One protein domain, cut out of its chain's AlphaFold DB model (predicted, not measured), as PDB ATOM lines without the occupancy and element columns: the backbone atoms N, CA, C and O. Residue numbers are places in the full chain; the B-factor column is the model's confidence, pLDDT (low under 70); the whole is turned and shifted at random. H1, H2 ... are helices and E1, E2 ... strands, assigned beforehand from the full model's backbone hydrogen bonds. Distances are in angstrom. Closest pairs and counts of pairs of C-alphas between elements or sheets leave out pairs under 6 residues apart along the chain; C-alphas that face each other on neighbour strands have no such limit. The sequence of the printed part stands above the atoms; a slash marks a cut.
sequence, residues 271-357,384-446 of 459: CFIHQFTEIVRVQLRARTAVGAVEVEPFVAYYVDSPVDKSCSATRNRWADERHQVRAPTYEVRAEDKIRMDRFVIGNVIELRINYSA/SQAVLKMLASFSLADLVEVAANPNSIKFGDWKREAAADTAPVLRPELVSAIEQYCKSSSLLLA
ATOM      1  N   CYS A 271      38.358 -14.861   3.549       91.88
ATOM      2  CA  CYS A 271      39.753 -15.096   3.931       91.88
ATOM      3  C   CYS A 271      40.199 -14.160   5.057       91.88
ATOM      4  O   CYS A 271      40.784 -14.618   6.038       91.88
ATOM      5  N   PHE A 272      39.875 -12.863   4.967       94.94
ATOM      6  CA  PHE A 272      40.285 -11.893   5.986       94.94
ATOM      7  C   PHE A 272      39.688 -12.243   7.355       94.94
ATOM      8  O   PHE A 272      40.387 -12.223   8.365       94.94
ATOM      9  N   ILE A 273      38.404 -12.622   7.378       96.31
ATOM     10  CA  ILE A 273      37.704 -13.024   8.604       96.31
ATOM     11  C   ILE A 273      38.270 -14.345   9.133       96.31
ATOM     12  O   ILE A 273      38.468 -14.467  10.338       96.31
ATOM     13  N   HIS A 274      38.567 -15.313   8.261       94.94
ATOM     14  CA  HIS A 274      39.200 -16.574   8.647       94.94
ATOM     15  C   HIS A 274      40.530 -16.340   9.362       94.94
ATOM     16  O   HIS A 274      40.680 -16.729  10.516       94.94
ATOM     17  N   GLN A 275      41.465 -15.644   8.712       93.88
ATOM     18  CA  GLN A 275      42.792 -15.385   9.275       93.88
ATOM     19  C   GLN A 275      42.705 -14.584  10.582       93.88
ATOM     20  O   GLN A 275      43.356 -14.931  11.563       93.88
ATOM     21  N   PHE A 276      41.829 -13.575  10.646       95.62
ATOM     22  CA  PHE A 276      41.568 -12.835  11.883       95.62
ATOM     23  C   PHE A 276      41.084 -13.750  13.017       95.62
ATOM     24  O   PHE A 276      41.625 -13.719  14.123       95.62
ATOM     25  N   THR A 277      40.075 -14.580  12.739       95.25
ATOM     26  CA  THR A 277      39.462 -15.502  13.710       95.25
ATOM     27  C   THR A 277      40.506 -16.460  14.275       95.25
ATOM     28  O   THR A 277      40.543 -16.700  15.479       95.25
ATOM     29  N   GLU A 278      41.384 -16.968  13.416       92.25
ATOM     30  CA  GLU A 278      42.431 -17.911  13.789       92.25
ATOM     31  C   GLU A 278      43.537 -17.284  14.647       92.25
ATOM     32  O   GLU A 278      43.921 -17.859  15.666       92.25
ATOM     33  N   ILE A 279      43.991 -16.070  14.323       92.62
ATOM     34  CA  ILE A 279      44.966 -15.351  15.159       92.62
ATOM     35  C   ILE A 279      44.382 -15.090  16.552       92.62
ATOM     36  O   ILE A 279      45.029 -15.372  17.564       92.62
ATOM     37  N   VAL A 280      43.137 -14.608  16.622       92.25
ATOM     38  CA  VAL A 280      42.458 -14.354  17.904       92.25
ATOM     39  C   VAL A 280      42.232 -15.661  18.675       92.25
ATOM     40  O   VAL A 280      42.412 -15.694  19.892       92.25
ATOM     41  N   ARG A 281      41.924 -16.773  17.989       90.88
ATOM     42  CA  ARG A 281      41.836 -18.114  18.598       90.88
ATOM     43  C   ARG A 281      43.125 -18.492  19.308       90.88
ATOM     44  O   ARG A 281      43.076 -18.970  20.443       90.88
ATOM     45  N   VAL A 282      44.268 -18.276  18.662       87.44
ATOM     46  CA  VAL A 282      45.572 -18.580  19.258       87.44
ATOM     47  C   VAL A 282      45.873 -17.645  20.426       87.44
ATOM     48  O   VAL A 282      46.277 -18.131  21.481       87.44
ATOM     49  N   GLN A 283      45.602 -16.342  20.298       87.19
ATOM     50  CA  GLN A 283      45.760 -15.386  21.404       87.19
ATOM     51  C   GLN A 283      44.952 -15.792  22.644       87.19
ATOM     52  O   GLN A 283      45.462 -15.703  23.758       87.19
ATOM     53  N   LEU A 284      43.726 -16.294  22.460       86.62
ATOM     54  CA  LEU A 284      42.873 -16.765  23.554       86.62
ATOM     55  C   LEU A 284      43.351 -18.080  24.181       86.62
ATOM     56  O   LEU A 284      43.188 -18.283  25.381       86.62
ATOM     57  N   ARG A 285      43.896 -19.005  23.380       82.75
ATOM     58  CA  ARG A 285      44.241 -20.365  23.840       82.75
ATOM     59  C   ARG A 285      45.668 -20.518  24.340       82.75
ATOM     60  O   ARG A 285      45.934 -21.417  25.139       82.75
ATOM     61  N   ALA A 286      46.595 -19.704  23.847       79.81
ATOM     62  CA  ALA A 286      47.983 -19.781  24.267       79.81
ATOM     63  C   ALA A 286      48.095 -19.531  25.779       79.81
ATOM     64  O   ALA A 286      47.380 -18.710  26.343       79.81
ATOM     65  N   ARG A 287      48.995 -20.237  26.468       72.38
ATOM     66  CA  ARG A 287      49.255 -19.987  27.901       72.38
ATOM     67  C   ARG A 287      50.296 -18.891  28.127       72.38
ATOM     68  O   ARG A 287      50.326 -18.293  29.192       72.38
ATOM     69  N   THR A 288      51.134 -18.634  27.127       72.62
ATOM     70  CA  THR A 288      52.238 -17.665  27.149       72.62
ATOM     71  C   THR A 288      52.282 -16.898  25.829       72.62
ATOM     72  O   THR A 288      51.589 -17.257  24.876       72.62
ATOM     73  N   ALA A 289      53.100 -15.845  25.753       71.75
ATOM     74  CA  ALA A 289      53.407 -15.197  24.480       71.75
ATOM     75  C   ALA A 289      54.047 -16.215  23.519       71.75
ATOM     76  O   ALA A 289      54.952 -16.947  23.918       71.75
ATOM     77  N   VAL A 290      53.549 -16.283  22.282       71.88
ATOM     78  CA  VAL A 290      53.951 -17.305  21.296       71.88
ATOM     79  C   VAL A 290      55.000 -16.772  20.313       71.88
ATOM     80  O   VAL A 290      55.693 -17.553  19.671       71.88
ATOM     81  N   GLY A 291      55.168 -15.447  20.217       80.56
ATOM     82  CA  GLY A 291      56.084 -14.825  19.265       80.56
ATOM     83  C   GLY A 291      55.547 -14.969  17.847       80.56
ATOM     84  O   GLY A 291      54.769 -14.136  17.411       80.56
ATOM     85  N   ALA A 292      55.911 -16.039  17.144       85.06
ATOM     86  CA  ALA A 292      55.446 -16.327  15.790       85.06
ATOM     87  C   ALA A 292      54.427 -17.477  15.798       85.06
ATOM     88  O   ALA A 292      54.689 -18.542  16.354       85.06
ATOM     89  N   VAL A 293      53.263 -17.263  15.185       82.56
ATOM     90  CA  VAL A 293      52.163 -18.232  15.124       82.56
ATOM     91  C   VAL A 293      51.886 -18.597  13.678       82.56
ATOM     92  O   VAL A 293      51.546 -17.728  12.880       82.56
ATOM     93  N   GLU A 294      51.981 -19.882  13.360       86.38
ATOM     94  CA  GLU A 294      51.476 -20.425  12.101       86.38
ATOM     95  C   GLU A 294      49.958 -20.609  12.186       86.38
ATOM     96  O   GLU A 294      49.438 -21.194  13.139       86.38
ATOM     97  N   VAL A 295      49.245 -20.083  11.194       86.06
ATOM     98  CA  VAL A 295      47.787 -20.159  11.085       86.06
ATOM     99  C   VAL A 295      47.407 -21.028   9.895       86.06
ATOM    100  O   VAL A 295      48.072 -21.008   8.864       86.06
ATOM    101  N   GLU A 296      46.320 -21.786  10.024       83.81
ATOM    102  CA  GLU A 296      45.807 -22.610   8.931       83.81
ATOM    103  C   GLU A 296      45.534 -21.760   7.670       83.81
ATOM    104  O   GLU A 296      44.930 -20.677   7.750       83.81
ATOM    105  N   PRO A 297      45.974 -22.216   6.484       83.38
ATOM    106  CA  PRO A 297      45.730 -21.491   5.248       83.38
ATOM    107  C   PRO A 297      44.233 -21.480   4.922       83.38
ATOM    108  O   PRO A 297      43.517 -22.450   5.150       83.38
ATOM    109  N   PHE A 298      43.755 -20.377   4.346       85.12
ATOM    110  CA  PHE A 298      42.381 -20.294   3.853       85.12
ATOM    111  C   PHE A 298      42.223 -21.088   2.548       85.12
ATOM    112  O   PHE A 298      42.836 -20.736   1.534       85.12
ATOM    113  N   VAL A 299      41.372 -22.118   2.571       81.69
ATOM    114  CA  VAL A 299      41.063 -22.968   1.412       81.69
ATOM    115  C   VAL A 299      39.629 -22.726   0.962       81.69
ATOM    116  O   VAL A 299      38.683 -23.028   1.687       81.69
ATOM    117  N   ALA A 300      39.447 -22.217  -0.251       81.25
ATOM    118  CA  ALA A 300      38.138 -22.066  -0.863       81.25
ATOM    119  C   ALA A 300      37.962 -23.067  -2.017       81.25
ATOM    120  O   ALA A 300      38.793 -23.164  -2.921       81.25
ATOM    121  N   TYR A 301      36.868 -23.825  -1.985       79.25
ATOM    122  CA  TYR A 301      36.476 -24.718  -3.074       79.25
ATOM    123  C   TYR A 301      35.506 -23.986  -3.998       79.25
ATOM    124  O   TYR A 301      34.500 -23.454  -3.526       79.25
ATOM    125  N   TYR A 302      35.784 -23.975  -5.299       75.19
ATOM    126  CA  TYR A 302      34.957 -23.288  -6.289       75.19
ATOM    127  C   TYR A 302      34.263 -24.320  -7.166       75.19
ATOM    128  O   TYR A 302      34.881 -24.925  -8.034       75.19
ATOM    129  N   VAL A 303      32.977 -24.522  -6.902       74.00
ATOM    130  CA  VAL A 303      32.102 -25.392  -7.688       74.00
ATOM    131  C   VAL A 303      31.691 -24.628  -8.943       74.00
ATOM    132  O   VAL A 303      31.214 -23.493  -8.826       74.00
ATOM    133  N   ASP A 304      31.852 -25.252 -10.112       60.56
ATOM    134  CA  ASP A 304      31.409 -24.715 -11.411       60.56
ATOM    135  C   ASP A 304      31.989 -23.328 -11.778       60.56
ATOM    136  O   ASP A 304      31.367 -22.548 -12.496       60.56
ATOM    137  N   SER A 305      33.185 -22.988 -11.275       52.22
ATOM    138  CA  SER A 305      33.852 -21.723 -11.610       52.22
ATOM    139  C   SER A 305      34.919 -21.938 -12.690       52.22
ATOM    140  O   SER A 305      35.889 -22.656 -12.435       52.22
ATOM    141  N   PRO A 306      34.822 -21.281 -13.859       45.53
ATOM    142  CA  PRO A 306      35.914 -21.213 -14.839       45.53
ATOM    143  C   PRO A 306      37.014 -20.265 -14.340       45.53
ATOM    144  O   PRO A 306      37.232 -19.166 -14.857       45.53
ATOM    145  N   VAL A 307      37.687 -20.631 -13.255       47.16
ATOM    146  CA  VAL A 307      38.861 -19.879 -12.830       47.16
ATOM    147  C   VAL A 307      39.923 -20.077 -13.909       47.16
ATOM    148  O   VAL A 307      40.415 -21.190 -14.091       47.16
ATOM    149  N   ASP A 308      40.291 -19.000 -14.605       46.50
ATOM    150  CA  ASP A 308      41.397 -19.027 -15.556       46.50
ATOM    151  C   ASP A 308      42.684 -19.475 -14.839       46.50
ATOM    152  O   ASP A 308      43.260 -18.755 -14.014       46.50
ATOM    153  N   LYS A 309      43.121 -20.702 -15.150       47.62
ATOM    154  CA  LYS A 309      44.333 -21.351 -14.620       47.62
ATOM    155  C   LYS A 309      45.609 -20.623 -15.039       47.62
ATOM    156  O   LYS A 309      46.638 -20.775 -14.377       47.62
ATOM    157  N   SER A 310      45.554 -19.838 -16.116       44.62
ATOM    158  CA  SER A 310      46.698 -19.111 -16.661       44.62
ATOM    159  C   SER A 310      46.950 -17.767 -15.968       44.62
ATOM    160  O   SER A 310      48.077 -17.257 -16.038       44.62
ATOM    161  N   CYS A 311      45.964 -17.244 -15.229       43.94
ATOM    162  CA  CYS A 311      46.066 -15.936 -14.600       43.94
ATOM    163  C   CYS A 311      47.117 -15.892 -13.484       43.94
ATOM    164  O   CYS A 311      47.207 -16.767 -12.624       43.94
ATOM    165  N   SER A 312      47.919 -14.830 -13.452       41.41
ATOM    166  CA  SER A 312      49.034 -14.700 -12.504       41.41
ATOM    167  C   SER A 312      48.581 -14.693 -11.039       41.41
ATOM    168  O   SER A 312      49.281 -15.243 -10.187       41.41
ATOM    169  N   ALA A 313      47.390 -14.159 -10.734       39.91
ATOM    170  CA  ALA A 313      46.856 -14.199  -9.376       39.91
ATOM    171  C   ALA A 313      46.327 -15.584  -8.977       39.91
ATOM    172  O   ALA A 313      46.243 -15.840  -7.788       39.91
ATOM    173  N   THR A 314      45.989 -16.483  -9.907       43.50
ATOM    174  CA  THR A 314      45.510 -17.854  -9.616       43.50
ATOM    175  C   THR A 314      46.623 -18.898  -9.760       43.50
ATOM    176  O   THR A 314      46.535 -19.977  -9.180       43.50
ATOM    177  N   ARG A 315      47.722 -18.560 -10.450       41.44
ATOM    178  CA  ARG A 315      48.873 -19.435 -10.737       41.44
ATOM    179  C   ARG A 315      49.497 -20.091  -9.495       41.44
ATOM    180  O   ARG A 315      49.896 -21.245  -9.568       41.44
ATOM    181  N   ASN A 316      49.520 -19.396  -8.355       38.66
ATOM    182  CA  ASN A 316      50.069 -19.901  -7.080       38.66
ATOM    183  C   ASN A 316      48.995 -20.396  -6.100       38.66
ATOM    184  O   ASN A 316      49.271 -20.609  -4.922       38.66
ATOM    185  N   ARG A 317      47.747 -20.493  -6.560       49.06
ATOM    186  CA  ARG A 317      46.580 -20.683  -5.706       49.06
ATOM    187  C   ARG A 317      45.963 -22.062  -5.837       49.06
ATOM    188  O   ARG A 317      45.007 -22.333  -5.143       49.06
ATOM    189  N   TRP A 318      46.481 -22.956  -6.663       50.41
ATOM    190  CA  TRP A 318      45.926 -24.301  -6.781       50.41
ATOM    191  C   TRP A 318      46.333 -25.149  -5.581       50.41
ATOM    192  O   TRP A 318      47.522 -25.383  -5.365       50.41
ATOM    193  N   ALA A 319      45.356 -25.647  -4.825       46.72
ATOM    194  CA  ALA A 319      45.587 -26.750  -3.897       46.72
ATOM    195  C   ALA A 319      45.694 -28.054  -4.707       46.72
ATOM    196  O   ALA A 319      44.856 -28.947  -4.647       46.72
ATOM    197  N   ASP A 320      46.729 -28.120  -5.533       43.34
ATOM    198  CA  ASP A 320      47.261 -29.370  -6.038       43.34
ATOM    199  C   ASP A 320      48.204 -29.880  -4.946       43.34
ATOM    200  O   ASP A 320      49.042 -29.118  -4.458       43.34
ATOM    201  N   GLU A 321      48.087 -31.147  -4.550       37.50
ATOM    202  CA  GLU A 321      48.961 -31.795  -3.555       37.50
ATOM    203  C   GLU A 321      50.466 -31.589  -3.856       37.50
ATOM    204  O   GLU A 321      51.314 -31.774  -2.985       37.50
ATOM    205  N   ARG A 322      50.798 -31.152  -5.079       36.91
ATOM    206  CA  ARG A 322      52.135 -30.803  -5.571       36.91
ATOM    207  C   ARG A 322      52.680 -29.425  -5.147       36.91
ATOM    208  O   ARG A 322      53.897 -29.264  -5.166       36.91
ATOM    209  N   HIS A 323      51.853 -28.449  -4.751       42.69
ATOM    210  CA  HIS A 323      52.306 -27.113  -4.313       42.69
ATOM    211  C   HIS A 323      51.870 -26.833  -2.867       42.69
ATOM    212  O   HIS A 323      50.763 -26.371  -2.603       42.69
ATOM    213  N   GLN A 324      52.758 -27.102  -1.904       47.91
ATOM    214  CA  GLN A 324      52.517 -26.786  -0.494       47.91
ATOM    215  C   GLN A 324      52.534 -25.266  -0.279       47.91
ATOM    216  O   GLN A 324      53.600 -24.660  -0.144       47.91
ATOM    217  N   VAL A 325      51.361 -24.632  -0.219       54.50
ATOM    218  CA  VAL A 325      51.256 -23.277   0.336       54.50
ATOM    219  C   VAL A 325      51.499 -23.388   1.835       54.50
ATOM    220  O   VAL A 325      50.734 -24.022   2.561       54.50
ATOM    221  N   ARG A 326      52.620 -22.820   2.286       62.44
ATOM    222  CA  ARG A 326      52.977 -22.802   3.704       62.44
ATOM    223  C   ARG A 326      51.932 -22.007   4.482       62.44
ATOM    224  O   ARG A 326      51.459 -20.976   4.007       62.44
ATOM    225  N   ALA A 327      51.609 -22.494   5.677       76.81
ATOM    226  CA  ALA A 327      50.798 -21.767   6.640       76.81
ATOM    227  C   ALA A 327      51.368 -20.346   6.830       76.81
ATOM    228  O   ALA A 327      52.580 -20.214   7.037       76.81
ATOM    229  N   PRO A 328      50.555 -19.277   6.728       84.00
ATOM    230  CA  PRO A 328      51.031 -17.942   7.047       84.00
ATOM    231  C   PRO A 328      51.473 -17.864   8.505       84.00
ATOM    232  O   PRO A 328      50.829 -18.411   9.402       84.00
ATOM    233  N   THR A 329      52.569 -17.148   8.738       88.31
ATOM    234  CA  THR A 329      53.095 -16.897  10.078       88.31
ATOM    235  C   THR A 329      52.826 -15.453  10.480       88.31
ATOM    236  O   THR A 329      53.154 -14.525   9.740       88.31
ATOM    237  N   TYR A 330      52.265 -15.259  11.670       89.62
ATOM    238  CA  TYR A 330      51.934 -13.950  12.223       89.62
ATOM    239  C   TYR A 330      52.656 -13.712  13.547       89.62
ATOM    240  O   TYR A 330      52.718 -14.597  14.400       89.62
ATOM    241  N   GLU A 331      53.181 -12.503  13.743       89.38
ATOM    242  CA  GLU A 331      53.839 -12.120  14.991       89.38
ATOM    243  C   GLU A 331      52.814 -11.658  16.042       89.38
ATOM    244  O   GLU A 331      52.215 -10.583  15.932       89.38
ATOM    245  N   VAL A 332      52.641 -12.453  17.095       86.81
ATOM    246  CA  VAL A 332      51.830 -12.148  18.277       86.81
ATOM    247  C   VAL A 332      52.745 -11.727  19.423       86.81
ATOM    248  O   VAL A 332      53.509 -12.535  19.966       86.81
ATOM    249  N   ARG A 333      52.641 -10.459  19.837       87.81
ATOM    250  CA  ARG A 333      53.478  -9.895  20.903       87.81
ATOM    251  C   ARG A 333      52.961 -10.290  22.282       87.81
ATOM    252  O   ARG A 333      51.787 -10.604  22.472       87.81
ATOM    253  N   ALA A 334      53.844 -10.223  23.278       87.31
ATOM    254  CA  ALA A 334      53.477 -10.487  24.669       87.31
ATOM    255  C   ALA A 334      52.397  -9.522  25.188       87.31
ATOM    256  O   ALA A 334      51.503  -9.940  25.919       87.31
ATOM    257  N   GLU A 335      52.437  -8.259  24.767       87.56
ATOM    258  CA  GLU A 335      51.451  -7.232  25.131       87.56
ATOM    259  C   GLU A 335      50.041  -7.573  24.630       87.56
ATOM    260  O   GLU A 335      49.078  -7.459  25.391       87.56
ATOM    261  N   ASP A 336      49.930  -8.071  23.388       85.50
ATOM    262  CA  ASP A 336      48.663  -8.525  22.798       85.50
ATOM    263  C   ASP A 336      48.038  -9.623  23.681       85.50
ATOM    264  O   ASP A 336      46.843  -9.605  23.989       85.50
ATOM    265  N   LYS A 337      48.878 -10.550  24.163       86.25
ATOM    266  CA  LYS A 337      48.461 -11.649  25.038       86.25
ATOM    267  C   LYS A 337      48.036 -11.178  26.426       86.25
ATOM    268  O   LYS A 337      46.980 -11.584  26.906       86.25
ATOM    269  N   ILE A 338      48.830 -10.318  27.062       87.69
ATOM    270  CA  ILE A 338      48.546  -9.793  28.407       87.69
ATOM    271  C   ILE A 338      47.210  -9.047  28.422       87.69
ATOM    272  O   ILE A 338      46.413  -9.216  29.348       87.69
ATOM    273  N   ARG A 339      46.945  -8.241  27.389       87.12
ATOM    274  CA  ARG A 339      45.679  -7.519  27.251       87.12
ATOM    275  C   ARG A 339      44.494  -8.479  27.122       87.12
ATOM    276  O   ARG A 339      43.517  -8.327  27.855       87.12
ATOM    277  N   MET A 340      44.603  -9.482  26.248       87.44
ATOM    278  CA  MET A 340      43.552 -10.486  26.061       87.44
ATOM    279  C   MET A 340      43.286 -11.288  27.348       87.44
ATOM    280  O   MET A 340      42.131 -11.487  27.722       87.44
ATOM    281  N   ASP A 341      44.329 -11.682  28.082       86.62
ATOM    282  CA  ASP A 341      44.192 -12.419  29.347       86.62
ATOM    283  C   ASP A 341      43.552 -11.593  30.452       86.62
ATOM    284  O   ASP A 341      42.677 -12.088  31.167       86.62
ATOM    285  N   ARG A 342      43.949 -10.322  30.587       83.25
ATOM    286  CA  ARG A 342      43.320  -9.407  31.544       83.25
ATOM    287  C   ARG A 342      41.817  -9.321  31.293       83.25
ATOM    288  O   ARG A 342      41.053  -9.303  32.252       83.25
ATOM    289  N   PHE A 343      41.404  -9.291  30.030       82.56
ATOM    290  CA  PHE A 343      39.997  -9.236  29.675       82.56
ATOM    291  C   PHE A 343      39.268 -10.565  29.928       82.56
ATOM    292  O   PHE A 343      38.222 -10.576  30.569       82.56
ATOM    293  N   VAL A 344      39.814 -11.690  29.461       83.12
ATOM    294  CA  VAL A 344      39.104 -12.980  29.456       83.12
ATOM    295  C   VAL A 344      39.239 -13.730  30.777       83.12
ATOM    296  O   VAL A 344      38.242 -14.197  31.326       83.12
ATOM    297  N   ILE A 345      40.457 -13.845  31.306       77.50
ATOM    298  CA  ILE A 345      40.731 -14.563  32.558       77.50
ATOM    299  C   ILE A 345      40.352 -13.682  33.745       77.50
ATOM    300  O   ILE A 345      39.689 -14.157  34.665       77.50
ATOM    301  N   GLY A 346      40.720 -12.397  33.700       66.50
ATOM    302  CA  GLY A 346      40.430 -11.442  34.774       66.50
ATOM    303  C   GLY A 346      38.936 -11.292  35.074       66.50
ATOM    304  O   GLY A 346      38.575 -11.122  36.234       66.50
ATOM    305  N   ASN A 347      38.081 -11.446  34.057       67.94
ATOM    306  CA  ASN A 347      36.627 -11.298  34.183       67.94
ATOM    307  C   ASN A 347      35.840 -12.611  33.978       67.94
ATOM    308  O   ASN A 347      34.607 -12.617  33.972       67.94
ATOM    309  N   VAL A 348      36.539 -13.744  33.825       78.62
ATOM    310  CA  VAL A 348      35.949 -15.081  33.616       78.62
ATOM    311  C   VAL A 348      34.930 -15.080  32.463       78.62
ATOM    312  O   VAL A 348      33.751 -15.408  32.633       78.62
ATOM    313  N   ILE A 349      35.389 -14.667  31.281       82.25
ATOM    314  CA  ILE A 349      34.591 -14.584  30.051       82.25
ATOM    315  C   ILE A 349      34.768 -15.868  29.242       82.25
ATOM    316  O   ILE A 349      35.886 -16.329  29.024       82.25
ATOM    317  N   GLU A 350      33.671 -16.438  28.748       82.88
ATOM    318  CA  GLU A 350      33.725 -17.588  27.843       82.88
ATOM    319  C   GLU A 350      33.553 -17.129  26.387       82.88
ATOM    320  O   GLU A 350      32.448 -16.791  25.958       82.88
ATOM    321  N   LEU A 351      34.649 -17.142  25.620       86.38
ATOM    322  CA  LEU A 351      34.657 -16.829  24.188       86.38
ATOM    323  C   LEU A 351      34.902 -18.093  23.359       86.38
ATOM    324  O   LEU A 351      35.878 -18.816  23.569       86.38
ATOM    325  N   ARG A 352      34.037 -18.347  22.375       85.38
ATOM    326  CA  ARG A 352      34.121 -19.509  21.479       85.38
ATOM    327  C   ARG A 352      34.451 -19.068  20.064       85.38
ATOM    328  O   ARG A 352      33.587 -19.028  19.193       85.38
ATOM    329  N   ILE A 353      35.724 -18.769  19.833       87.12
ATOM    330  CA  ILE A 353      36.199 -18.364  18.514       87.12
ATOM    331  C   ILE A 353      36.713 -19.591  17.735       87.12
ATOM    332  O   ILE A 353      37.835 -20.063  17.895       87.12
ATOM    333  N   ASN A 354      35.827 -20.192  16.945       89.56
ATOM    334  CA  ASN A 354      36.188 -21.205  15.957       89.56
ATOM    335  C   ASN A 354      35.575 -20.780  14.630       89.56
ATOM    336  O   ASN A 354      34.370 -20.494  14.568       89.56
ATOM    337  N   TYR A 355      36.394 -20.736  13.583       91.88
ATOM    338  CA  TYR A 355      35.894 -20.388  12.270       91.88
ATOM    339  C   TYR A 355      34.834 -21.406  11.819       91.88
ATOM    340  O   TYR A 355      35.015 -22.617  11.910       91.88
ATOM    341  N   SER A 356      33.672 -20.898  11.421       91.38
ATOM    342  CA  SER A 356      32.495 -21.681  11.038       91.38
ATOM    343  C   SER A 356      31.519 -20.801  10.261       91.38
ATOM    344  O   SER A 356      31.630 -19.573  10.283       91.38
ATOM    345  N   ALA A 357      30.509 -21.402   9.626       90.94
ATOM    346  CA  ALA A 357      29.455 -20.651   8.942       90.94
ATOM    347  C   ALA A 357      28.716 -19.677   9.881       90.94
ATOM    348  O   ALA A 357      28.420 -18.549   9.493       90.94
ATOM    349  N   SER A 384      36.360  -5.864   0.167       88.75
ATOM    350  CA  SER A 384      37.620  -6.008   0.907       88.75
ATOM    351  C   SER A 384      37.879  -4.795   1.791       88.75
ATOM    352  O   SER A 384      38.248  -4.948   2.948       88.75
ATOM    353  N   GLN A 385      37.584  -3.592   1.292       90.88
ATOM    354  CA  GLN A 385      37.712  -2.362   2.067       90.88
ATOM    355  C   GLN A 385      36.771  -2.340   3.278       90.88
ATOM    356  O   GLN A 385      37.198  -1.968   4.369       90.88
ATOM    357  N   ALA A 386      35.507  -2.747   3.113       91.50
ATOM    358  CA  ALA A 386      34.546  -2.780   4.214       91.50
ATOM    359  C   ALA A 386      34.950  -3.801   5.288       91.50
ATOM    360  O   ALA A 386      34.917  -3.482   6.475       91.50
ATOM    361  N   VAL A 387      35.384  -4.996   4.872       94.62
ATOM    362  CA  VAL A 387      35.845  -6.049   5.787       94.62
ATOM    363  C   VAL A 387      37.116  -5.620   6.513       94.62
ATOM    364  O   VAL A 387      37.155  -5.683   7.735       94.62
ATOM    365  N   LEU A 388      38.130  -5.119   5.807       95.44
ATOM    366  CA  LEU A 388      39.380  -4.673   6.432       95.44
ATOM    367  C   LEU A 388      39.157  -3.499   7.388       95.44
ATOM    368  O   LEU A 388      39.707  -3.504   8.484       95.44
ATOM    369  N   LYS A 389      38.303  -2.534   7.021       95.38
ATOM    370  CA  LYS A 389      37.931  -1.427   7.912       95.38
ATOM    371  C   LYS A 389      37.251  -1.939   9.180       95.38
ATOM    372  O   LYS A 389      37.615  -1.506  10.265       95.38
ATOM    373  N   MET A 390      36.305  -2.870   9.039       95.62
ATOM    374  CA  MET A 390      35.641  -3.514  10.173       95.62
ATOM    375  C   MET A 390      36.651  -4.238  11.072       95.62
ATOM    376  O   MET A 390      36.591  -4.062  12.282       95.62
ATOM    377  N   LEU A 391      37.583  -5.015  10.506       96.31
ATOM    378  CA  LEU A 391      38.598  -5.748  11.275       96.31
ATOM    379  C   LEU A 391      39.591  -4.810  11.978       96.31
ATOM    380  O   LEU A 391      39.941  -5.046  13.131       96.31
ATOM    381  N   ALA A 392      40.003  -3.724  11.320       95.75
ATOM    382  CA  ALA A 392      40.914  -2.725  11.880       95.75
ATOM    383  C   ALA A 392      40.311  -1.943  13.057       95.75
ATOM    384  O   ALA A 392      41.053  -1.449  13.901       95.75
ATOM    385  N   SER A 393      38.982  -1.832  13.126       94.81
ATOM    386  CA  SER A 393      38.268  -1.211  14.246       94.81
ATOM    387  C   SER A 393      37.574  -2.223  15.163       94.81
ATOM    388  O   SER A 393      36.781  -1.814  16.006       94.81
ATOM    389  N   PHE A 394      37.806  -3.527  14.983       95.06
ATOM    390  CA  PHE A 394      37.074  -4.573  15.696       95.06
ATOM    391  C   PHE A 394      37.514  -4.616  17.157       95.06
ATOM    392  O   PHE A 394      38.656  -4.965  17.437       95.06
ATOM    393  N   SER A 395      36.635  -4.246  18.081       93.75
ATOM    394  CA  SER A 395      36.933  -4.111  19.512       93.75
ATOM    395  C   SER A 395      36.667  -5.397  20.303       93.75
ATOM    396  O   SER A 395      36.080  -6.359  19.797       93.75
ATOM    397  N   LEU A 396      37.061  -5.423  21.581       92.44
ATOM    398  CA  LEU A 396      36.693  -6.524  22.480       92.44
ATOM    399  C   LEU A 396      35.174  -6.618  22.675       92.44
ATOM    400  O   LEU A 396      34.645  -7.719  22.820       92.44
ATOM    401  N   ALA A 397      34.456  -5.491  22.630       92.62
ATOM    402  CA  ALA A 397      32.998  -5.490  22.703       92.62
ATOM    403  C   ALA A 397      32.377  -6.183  21.480       92.62
ATOM    404  O   ALA A 397      31.470  -7.000  21.637       92.62
ATOM    405  N   ASP A 398      32.914  -5.936  20.280       94.00
ATOM    406  CA  ASP A 398      32.505  -6.650  19.063       94.00
ATOM    407  C   ASP A 398      32.805  -8.151  19.167       94.00
ATOM    408  O   ASP A 398      31.984  -8.986  18.779       94.00
ATOM    409  N   LEU A 399      33.960  -8.508  19.738       93.19
ATOM    410  CA  LEU A 399      34.345  -9.901  19.954       93.19
ATOM    411  C   LEU A 399      33.390 -10.624  20.913       93.19
ATOM    412  O   LEU A 399      33.025 -11.767  20.643       93.19
ATOM    413  N   VAL A 400      32.942  -9.975  21.991       93.19
ATOM    414  CA  VAL A 400      31.909 -10.533  22.883       93.19
ATOM    415  C   VAL A 400      30.600 -10.741  22.128       93.19
ATOM    416  O   VAL A 400      30.009 -11.813  22.226       93.19
ATOM    417  N   GLU A 401      30.159  -9.760  21.339       92.69
ATOM    418  CA  GLU A 401      28.910  -9.872  20.575       92.69
ATOM    419  C   GLU A 401      28.922 -11.012  19.552       92.69
ATOM    420  O   GLU A 401      27.877 -11.601  19.274       92.69
ATOM    421  N   VAL A 402      30.091 -11.321  18.994       92.75
ATOM    422  CA  VAL A 402      30.249 -12.332  17.943       92.75
ATOM    423  C   VAL A 402      30.589 -13.721  18.499       92.75
ATOM    424  O   VAL A 402      30.111 -14.719  17.957       92.75
ATOM    425  N   ALA A 403      31.392 -13.811  19.561       92.00
ATOM    426  CA  ALA A 403      31.976 -15.073  20.029       92.00
ATOM    427  C   ALA A 403      31.496 -15.544  21.412       92.00
ATOM    428  O   ALA A 403      31.762 -16.696  21.770       92.00
ATOM    429  N   ALA A 404      30.813 -14.707  22.199       91.00
ATOM    430  CA  ALA A 404      30.239 -15.132  23.476       91.00
ATOM    431  C   ALA A 404      28.839 -15.734  23.292       91.00
ATOM    432  O   ALA A 404      28.159 -15.505  22.293       91.00
ATOM    433  N   ASN A 405      28.375 -16.496  24.283       88.75
ATOM    434  CA  ASN A 405      26.990 -16.959  24.315       88.75
ATOM    435  C   ASN A 405      26.057 -15.801  24.732       88.75
ATOM    436  O   ASN A 405      26.094 -15.412  25.904       88.75
ATOM    437  N   PRO A 406      25.180 -15.292  23.843       87.69
ATOM    438  CA  PRO A 406      24.285 -14.181  24.170       87.69
ATOM    439  C   PRO A 406      23.241 -14.537  25.239       87.69
ATOM    440  O   PRO A 406      22.690 -13.645  25.872       87.69
ATOM    441  N   ASN A 407      22.987 -15.830  25.475       89.50
ATOM    442  CA  ASN A 407      22.048 -16.302  26.497       89.50
ATOM    443  C   ASN A 407      22.682 -16.421  27.896       89.50
ATOM    444  O   ASN A 407      22.017 -16.843  28.840       89.50
ATOM    445  N   SER A 408      23.974 -16.114  28.043       88.94
ATOM    446  CA  SER A 408      24.631 -16.102  29.351       88.94
ATOM    447  C   SER A 408      24.092 -14.960  30.211       88.94
ATOM    448  O   SER A 408      24.034 -13.818  29.761       88.94
ATOM    449  N   ILE A 409      23.804 -15.233  31.488       88.31
ATOM    450  CA  ILE A 409      23.395 -14.197  32.454       88.31
ATOM    451  C   ILE A 409      24.456 -13.097  32.633       88.31
ATOM    452  O   ILE A 409      24.118 -11.984  33.015       88.31
ATOM    453  N   LYS A 410      25.728 -13.397  32.329       89.12
ATOM    454  CA  LYS A 410      26.857 -12.460  32.436       89.12
ATOM    455  C   LYS A 410      27.122 -11.669  31.154       89.12
ATOM    456  O   LYS A 410      27.985 -10.800  31.150       89.12
ATOM    457  N   PHE A 411      26.407 -11.954  30.060       89.75
ATOM    458  CA  PHE A 411      26.690 -11.358  28.750       89.75
ATOM    459  C   PHE A 411      26.662  -9.822  28.781       89.75
ATOM    460  O   PHE A 411      27.532  -9.169  28.206       89.75
ATOM    461  N   GLY A 412      25.691  -9.239  29.493       89.50
ATOM    462  CA  GLY A 412      25.574  -7.786  29.635       89.50
ATOM    463  C   GLY A 412      26.735  -7.144  30.399       89.50
ATOM    464  O   GLY A 412      27.142  -6.033  30.060       89.50
ATOM    465  N   ASP A 413      27.287  -7.840  31.392       89.69
ATOM    466  CA  ASP A 413      28.434  -7.359  32.165       89.69
ATOM    467  C   ASP A 413      29.718  -7.474  31.342       89.69
ATOM    468  O   ASP A 413      30.425  -6.480  31.183       89.69
ATOM    469  N   TRP A 414      29.935  -8.616  30.681       91.50
ATOM    470  CA  TRP A 414      31.061  -8.813  29.760       91.50
ATOM    471  C   TRP A 414      31.098  -7.758  28.658       91.50
ATOM    472  O   TRP A 414      32.151  -7.197  28.372       91.50
ATOM    473  N   LYS A 415      29.944  -7.438  28.057       91.38
ATOM    474  CA  LYS A 415      29.854  -6.390  27.033       91.38
ATOM    475  C   LYS A 415      30.212  -5.008  27.591       91.38
ATOM    476  O   LYS A 415      30.846  -4.221  26.893       91.38
ATOM    477  N   ARG A 416      29.818  -4.700  28.831       89.75
ATOM    478  CA  ARG A 416      30.109  -3.412  29.481       89.75
ATOM    479  C   ARG A 416      31.589  -3.272  29.820       89.75
ATOM    480  O   ARG A 416      32.166  -2.223  29.558       89.75
ATOM    481  N   GLU A 417      32.191  -4.323  30.358       88.31
ATOM    482  CA  GLU A 417      33.627  -4.378  30.640       88.31
ATOM    483  C   GLU A 417      34.445  -4.274  29.354       88.31
ATOM    484  O   GLU A 417      35.396  -3.500  29.287       88.31
ATOM    485  N   ALA A 418      34.027  -4.979  28.300       89.69
ATOM    486  CA  ALA A 418      34.670  -4.918  26.993       89.69
ATOM    487  C   ALA A 418      34.602  -3.520  26.369       89.69
ATOM    488  O   ALA A 418      35.548  -3.092  25.720       89.69
ATOM    489  N   ALA A 419      33.499  -2.794  26.578       90.19
ATOM    490  CA  ALA A 419      33.311  -1.447  26.047       90.19
ATOM    491  C   ALA A 419      34.228  -0.394  26.696       90.19
ATOM    492  O   ALA A 419      34.407   0.681  26.125       90.19
ATOM    493  N   ALA A 420      34.815  -0.684  27.864       87.19
ATOM    494  CA  ALA A 420      35.812   0.188  28.483       87.19
ATOM    495  C   ALA A 420      37.166   0.148  27.748       87.19
ATOM    496  O   ALA A 420      37.956   1.083  27.868       87.19
ATOM    497  N   ASP A 421      37.424  -0.911  26.974       86.69
ATOM    498  CA  ASP A 421      38.606  -1.049  26.132       86.69
ATOM    499  C   ASP A 421      38.237  -0.804  24.662       86.69
ATOM    500  O   ASP A 421      37.707  -1.664  23.957       86.69
ATOM    501  N   THR A 422      38.528   0.407  24.195       86.62
ATOM    502  CA  THR A 422      38.210   0.847  22.832       86.62
ATOM    503  C   THR A 422      39.276   0.471  21.809       86.62
ATOM    504  O   THR A 422      39.083   0.713  20.616       86.62
ATOM    505  N   ALA A 423      40.404  -0.108  22.235       90.75
ATOM    506  CA  ALA A 423      41.452  -0.470  21.298       90.75
ATOM    507  C   ALA A 423      41.011  -1.673  20.432       90.75
ATOM    508  O   ALA A 423      40.328  -2.583  20.915       90.75
ATOM    509  N   PRO A 424      41.415  -1.737  19.154       93.31
ATOM    510  CA  PRO A 424      41.131  -2.892  18.308       93.31
ATOM    511  C   PRO A 424      41.744  -4.181  18.864       93.31
ATOM    512  O   PRO A 424      42.809  -4.149  19.478       93.31
ATOM    513  N   VAL A 425      41.092  -5.322  18.644       93.00
ATOM    514  CA  VAL A 425      41.546  -6.650  19.086       93.00
ATOM    515  C   VAL A 425      42.898  -7.001  18.476       93.00
ATOM    516  O   VAL A 425      43.781  -7.479  19.182       93.00
ATOM    517  N   LEU A 426      43.070  -6.743  17.178       93.25
ATOM    518  CA  LEU A 426      44.346  -6.906  16.491       93.25
ATOM    519  C   LEU A 426      44.960  -5.546  16.180       93.25
ATOM    520  O   LEU A 426      44.263  -4.604  15.805       93.25
ATOM    521  N   ARG A 427      46.286  -5.468  16.283       92.19
ATOM    522  CA  ARG A 427      47.040  -4.286  15.868       92.19
ATOM    523  C   ARG A 427      46.935  -4.065  14.352       92.19
ATOM    524  O   ARG A 427      46.819  -5.048  13.608       92.19
ATOM    525  N   PRO A 428      47.044  -2.814  13.869       92.75
ATOM    526  CA  PRO A 428      46.971  -2.504  12.441       92.75
ATOM    527  C   PRO A 428      47.949  -3.317  11.587       92.75
ATOM    528  O   PRO A 428      47.575  -3.777  10.511       92.75
ATOM    529  N   GLU A 429      49.164  -3.578  12.087       93.25
ATOM    530  CA  GLU A 429      50.175  -4.337  11.337       93.25
ATOM    531  C   GLU A 429      49.734  -5.781  11.052       93.25
ATOM    532  O   GLU A 429      50.000  -6.306   9.972       93.25
ATOM    533  N   LEU A 430      49.017  -6.419  11.987       93.19
ATOM    534  CA  LEU A 430      48.472  -7.766  11.790       93.19
ATOM    535  C   LEU A 430      47.346  -7.766  10.753       93.19
ATOM    536  O   LEU A 430      47.278  -8.674   9.929       93.19
ATOM    537  N   VAL A 431      46.493  -6.737  10.750       95.12
ATOM    538  CA  VAL A 431      45.435  -6.591   9.737       95.12
ATOM    539  C   VAL A 431      46.041  -6.387   8.346       95.12
ATOM    540  O   VAL A 431      45.596  -7.021   7.390       95.12
ATOM    541  N   SER A 432      47.104  -5.587   8.229       94.12
ATOM    542  CA  SER A 432      47.851  -5.430   6.974       94.12
ATOM    543  C   SER A 432      48.537  -6.727   6.526       94.12
ATOM    544  O   SER A 432      48.517  -7.051   5.339       94.12
ATOM    545  N   ALA A 433      49.093  -7.516   7.452       91.69
ATOM    546  CA  ALA A 433      49.675  -8.821   7.131       91.69
ATOM    547  C   ALA A 433      48.613  -9.824   6.640       91.69
ATOM    548  O   ALA A 433      48.836 -10.540   5.660       91.69
ATOM    549  N   ILE A 434      47.433  -9.849   7.274       93.25
ATOM    550  CA  ILE A 434      46.272 -10.623   6.802       93.25
ATOM    551  C   ILE A 434      45.885 -10.182   5.385       93.25
ATOM    552  O   ILE A 434      45.660 -11.026   4.515       93.25
ATOM    553  N   GLU A 435      45.831  -8.871   5.135       92.06
ATOM    554  CA  GLU A 435      45.506  -8.330   3.819       92.06
ATOM    555  C   GLU A 435      46.483  -8.821   2.745       92.06
ATOM    556  O   GLU A 435      46.058  -9.322   1.700       92.06
ATOM    557  N   GLN A 436      47.785  -8.710   3.013       87.31
ATOM    558  CA  GLN A 436      48.840  -9.137   2.099       87.31
ATOM    559  C   GLN A 436      48.756 -10.639   1.793       87.31
ATOM    560  O   GLN A 436      48.865 -11.041   0.628       87.31
ATOM    561  N   TYR A 437      48.504 -11.466   2.811       85.25
ATOM    562  CA  TYR A 437      48.308 -12.904   2.634       85.25
ATOM    563  C   TYR A 437      47.081 -13.200   1.763       85.25
ATOM    564  O   TYR A 437      47.190 -13.849   0.722       85.25
ATOM    565  N   CYS A 438      45.911 -12.670   2.119       83.19
ATOM    566  CA  CYS A 438      44.675 -12.952   1.388       83.19
ATOM    567  C   CYS A 438      44.688 -12.384  -0.042       83.19
ATOM    568  O   CYS A 438      44.052 -12.948  -0.932       83.19
ATOM    569  N   LYS A 439      45.441 -11.308  -0.313       75.81
ATOM    570  CA  LYS A 439      45.677 -10.798  -1.677       75.81
ATOM    571  C   LYS A 439      46.569 -11.689  -2.532       75.81
ATOM    572  O   LYS A 439      46.513 -11.562  -3.751       75.81
ATOM    573  N   SER A 440      47.372 -12.563  -1.934       63.66
ATOM    574  CA  SER A 440      48.365 -13.380  -2.639       63.66
ATOM    575  C   SER A 440      48.009 -14.871  -2.684       63.66
ATOM    576  O   SER A 440      48.291 -15.508  -3.694       63.66
ATOM    577  N   SER A 441      47.316 -15.407  -1.672       54.38
ATOM    578  CA  SER A 441      47.432 -16.834  -1.316       54.38
ATOM    579  C   SER A 441      46.113 -17.589  -1.064       54.38
ATOM    580  O   SER A 441      46.125 -18.614  -0.389       54.38
ATOM    581  N   SER A 442      44.959 -17.131  -1.567       51.66
ATOM    582  CA  SER A 442      43.702 -17.900  -1.433       51.66
ATOM    583  C   SER A 442      43.808 -19.233  -2.171       51.66
ATOM    584  O   SER A 442      43.874 -19.218  -3.393       51.66
ATOM    585  N   LEU A 443      43.805 -20.372  -1.478       51.84
ATOM    586  CA  LEU A 443      43.857 -21.675  -2.143       51.84
ATOM    587  C   LEU A 443      42.516 -21.985  -2.826       51.84
ATOM    588  O   LEU A 443      41.459 -21.835  -2.222       51.84
ATOM    589  N   LEU A 444      42.583 -22.419  -4.077       56.31
ATOM    590  CA  LEU A 444      41.514 -22.805  -4.980       56.31
ATOM    591  C   LEU A 444      41.624 -24.311  -5.196       56.31
ATOM    592  O   LEU A 444      42.617 -24.816  -5.728       56.31
ATOM    593  N   LEU A 445      40.589 -25.029  -4.784       52.78
ATOM    594  CA  LEU A 445      40.353 -26.396  -5.224       52.78
ATOM    595  C   LEU A 445      39.351 -26.327  -6.380       52.78
ATOM    596  O   LEU A 445      38.197 -25.963  -6.158       52.78
ATOM    597  N   ALA A 446      39.795 -26.657  -7.593       49.69
ATOM    598  CA  ALA A 446      38.907 -26.979  -8.709       49.69
ATOM    599  C   ALA A 446      39.378 -28.272  -9.373       49.69
ATOM    600  O   ALA A 446      40.540 -28.672  -9.241       49.69
TER     601      ALA A 446
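What this domain is: This is residues 271 to 357 and 384 to 446 of the 459 residues of an uncharacterized protein of Bradyrhizobium icense (UniProt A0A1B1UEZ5). An elongated body is built round H1, which runs through the core; the two-stranded sheet of E1 and E3 lies along one side of H1, H3 and H6 pack on its first residues, and H2 packs across its other end. The helical hairpin of H4 and H5 makes one end of the long axis, and the strand pair E2 and E4 with the long loop 304 to 328 makes the other. The printed part has 150 residues, with six named helices and four named strands in the order H1 E1 E2 E3 H2 H3 H4 H5 H6 E4. The sheet E1 - E3 is antiparallel, the sheet E2 - E4 is parallel, and the class is mostly helix. The whole is compact, with a radius of gyration of the C-alphas of 17.2 A, and spans 53 by 31 by 26 A.

Where its parts are: E1 is residues 291 to 294, 10.2 A long, and E3 is residues 329 to 332, 9.6 A. H1, residues 271 to 285, begins at C-alpha 271 (39.753, -15.096, 3.931) and is 21.1 A long. H6 is residues 428 to 440, 18.6 A, and H3 is residues 384 to 392, 11.9 A. H2 is residues 334 to 344, 15.4 A. H4 is residues 396 to 403, 10.1 A, and H5 is residues 411 to 419, 12.2 A. E2 is residues 299 to 303, 13.0 A, and E4, residues 443 to 445, 6.6 A, ends at C-alpha 445 (40.353, -26.396, -5.224).

How they stand to each other: E1 and E3 are antiparallel, with N 293 and O 330 at 2.8 A. The closest C-alphas of H1 and E3 are those of Gln 283 and Val 332, 7.6 A apart. H1 is the hub. With residues 271 to 276 alone it touches H6, at a steep tilt of 47 degrees, opposite ways; the closest C-alphas are those of Cys 271 and Cys 438, 5.9 A. H3 touches H6, closest at C-alphas Ala 392 and Pro 428, 6.1 A. With residues 283 to 284 alone H1 touches H2, about perpendicular at 79 degrees, closest at C-alphas Gln 283 and Lys 337, 5.9 A. H4 and H5 form a hairpin, closest at C-alphas Ala 397 and Ala 418, 4.6 A. E2 and E4 are parallel, with N 300 and O 443 at 2.8 A. In the six helices every O i to N i+4 pair is within hydrogen-bond range.

The domain as a whole: The C-alphas farthest apart are those of Ser 310 and Ile 409, 54.6 A. Residues 358 to 383 are not printed, and C-alphas 357 and 384 are 18.6 A apart across this cut. The link from E2 to E3, 25 residues, is long. The mean pLDDT of the printed part is 79.9; residues 304 to 326, 346 to 347 and 440 to 446 are under 70.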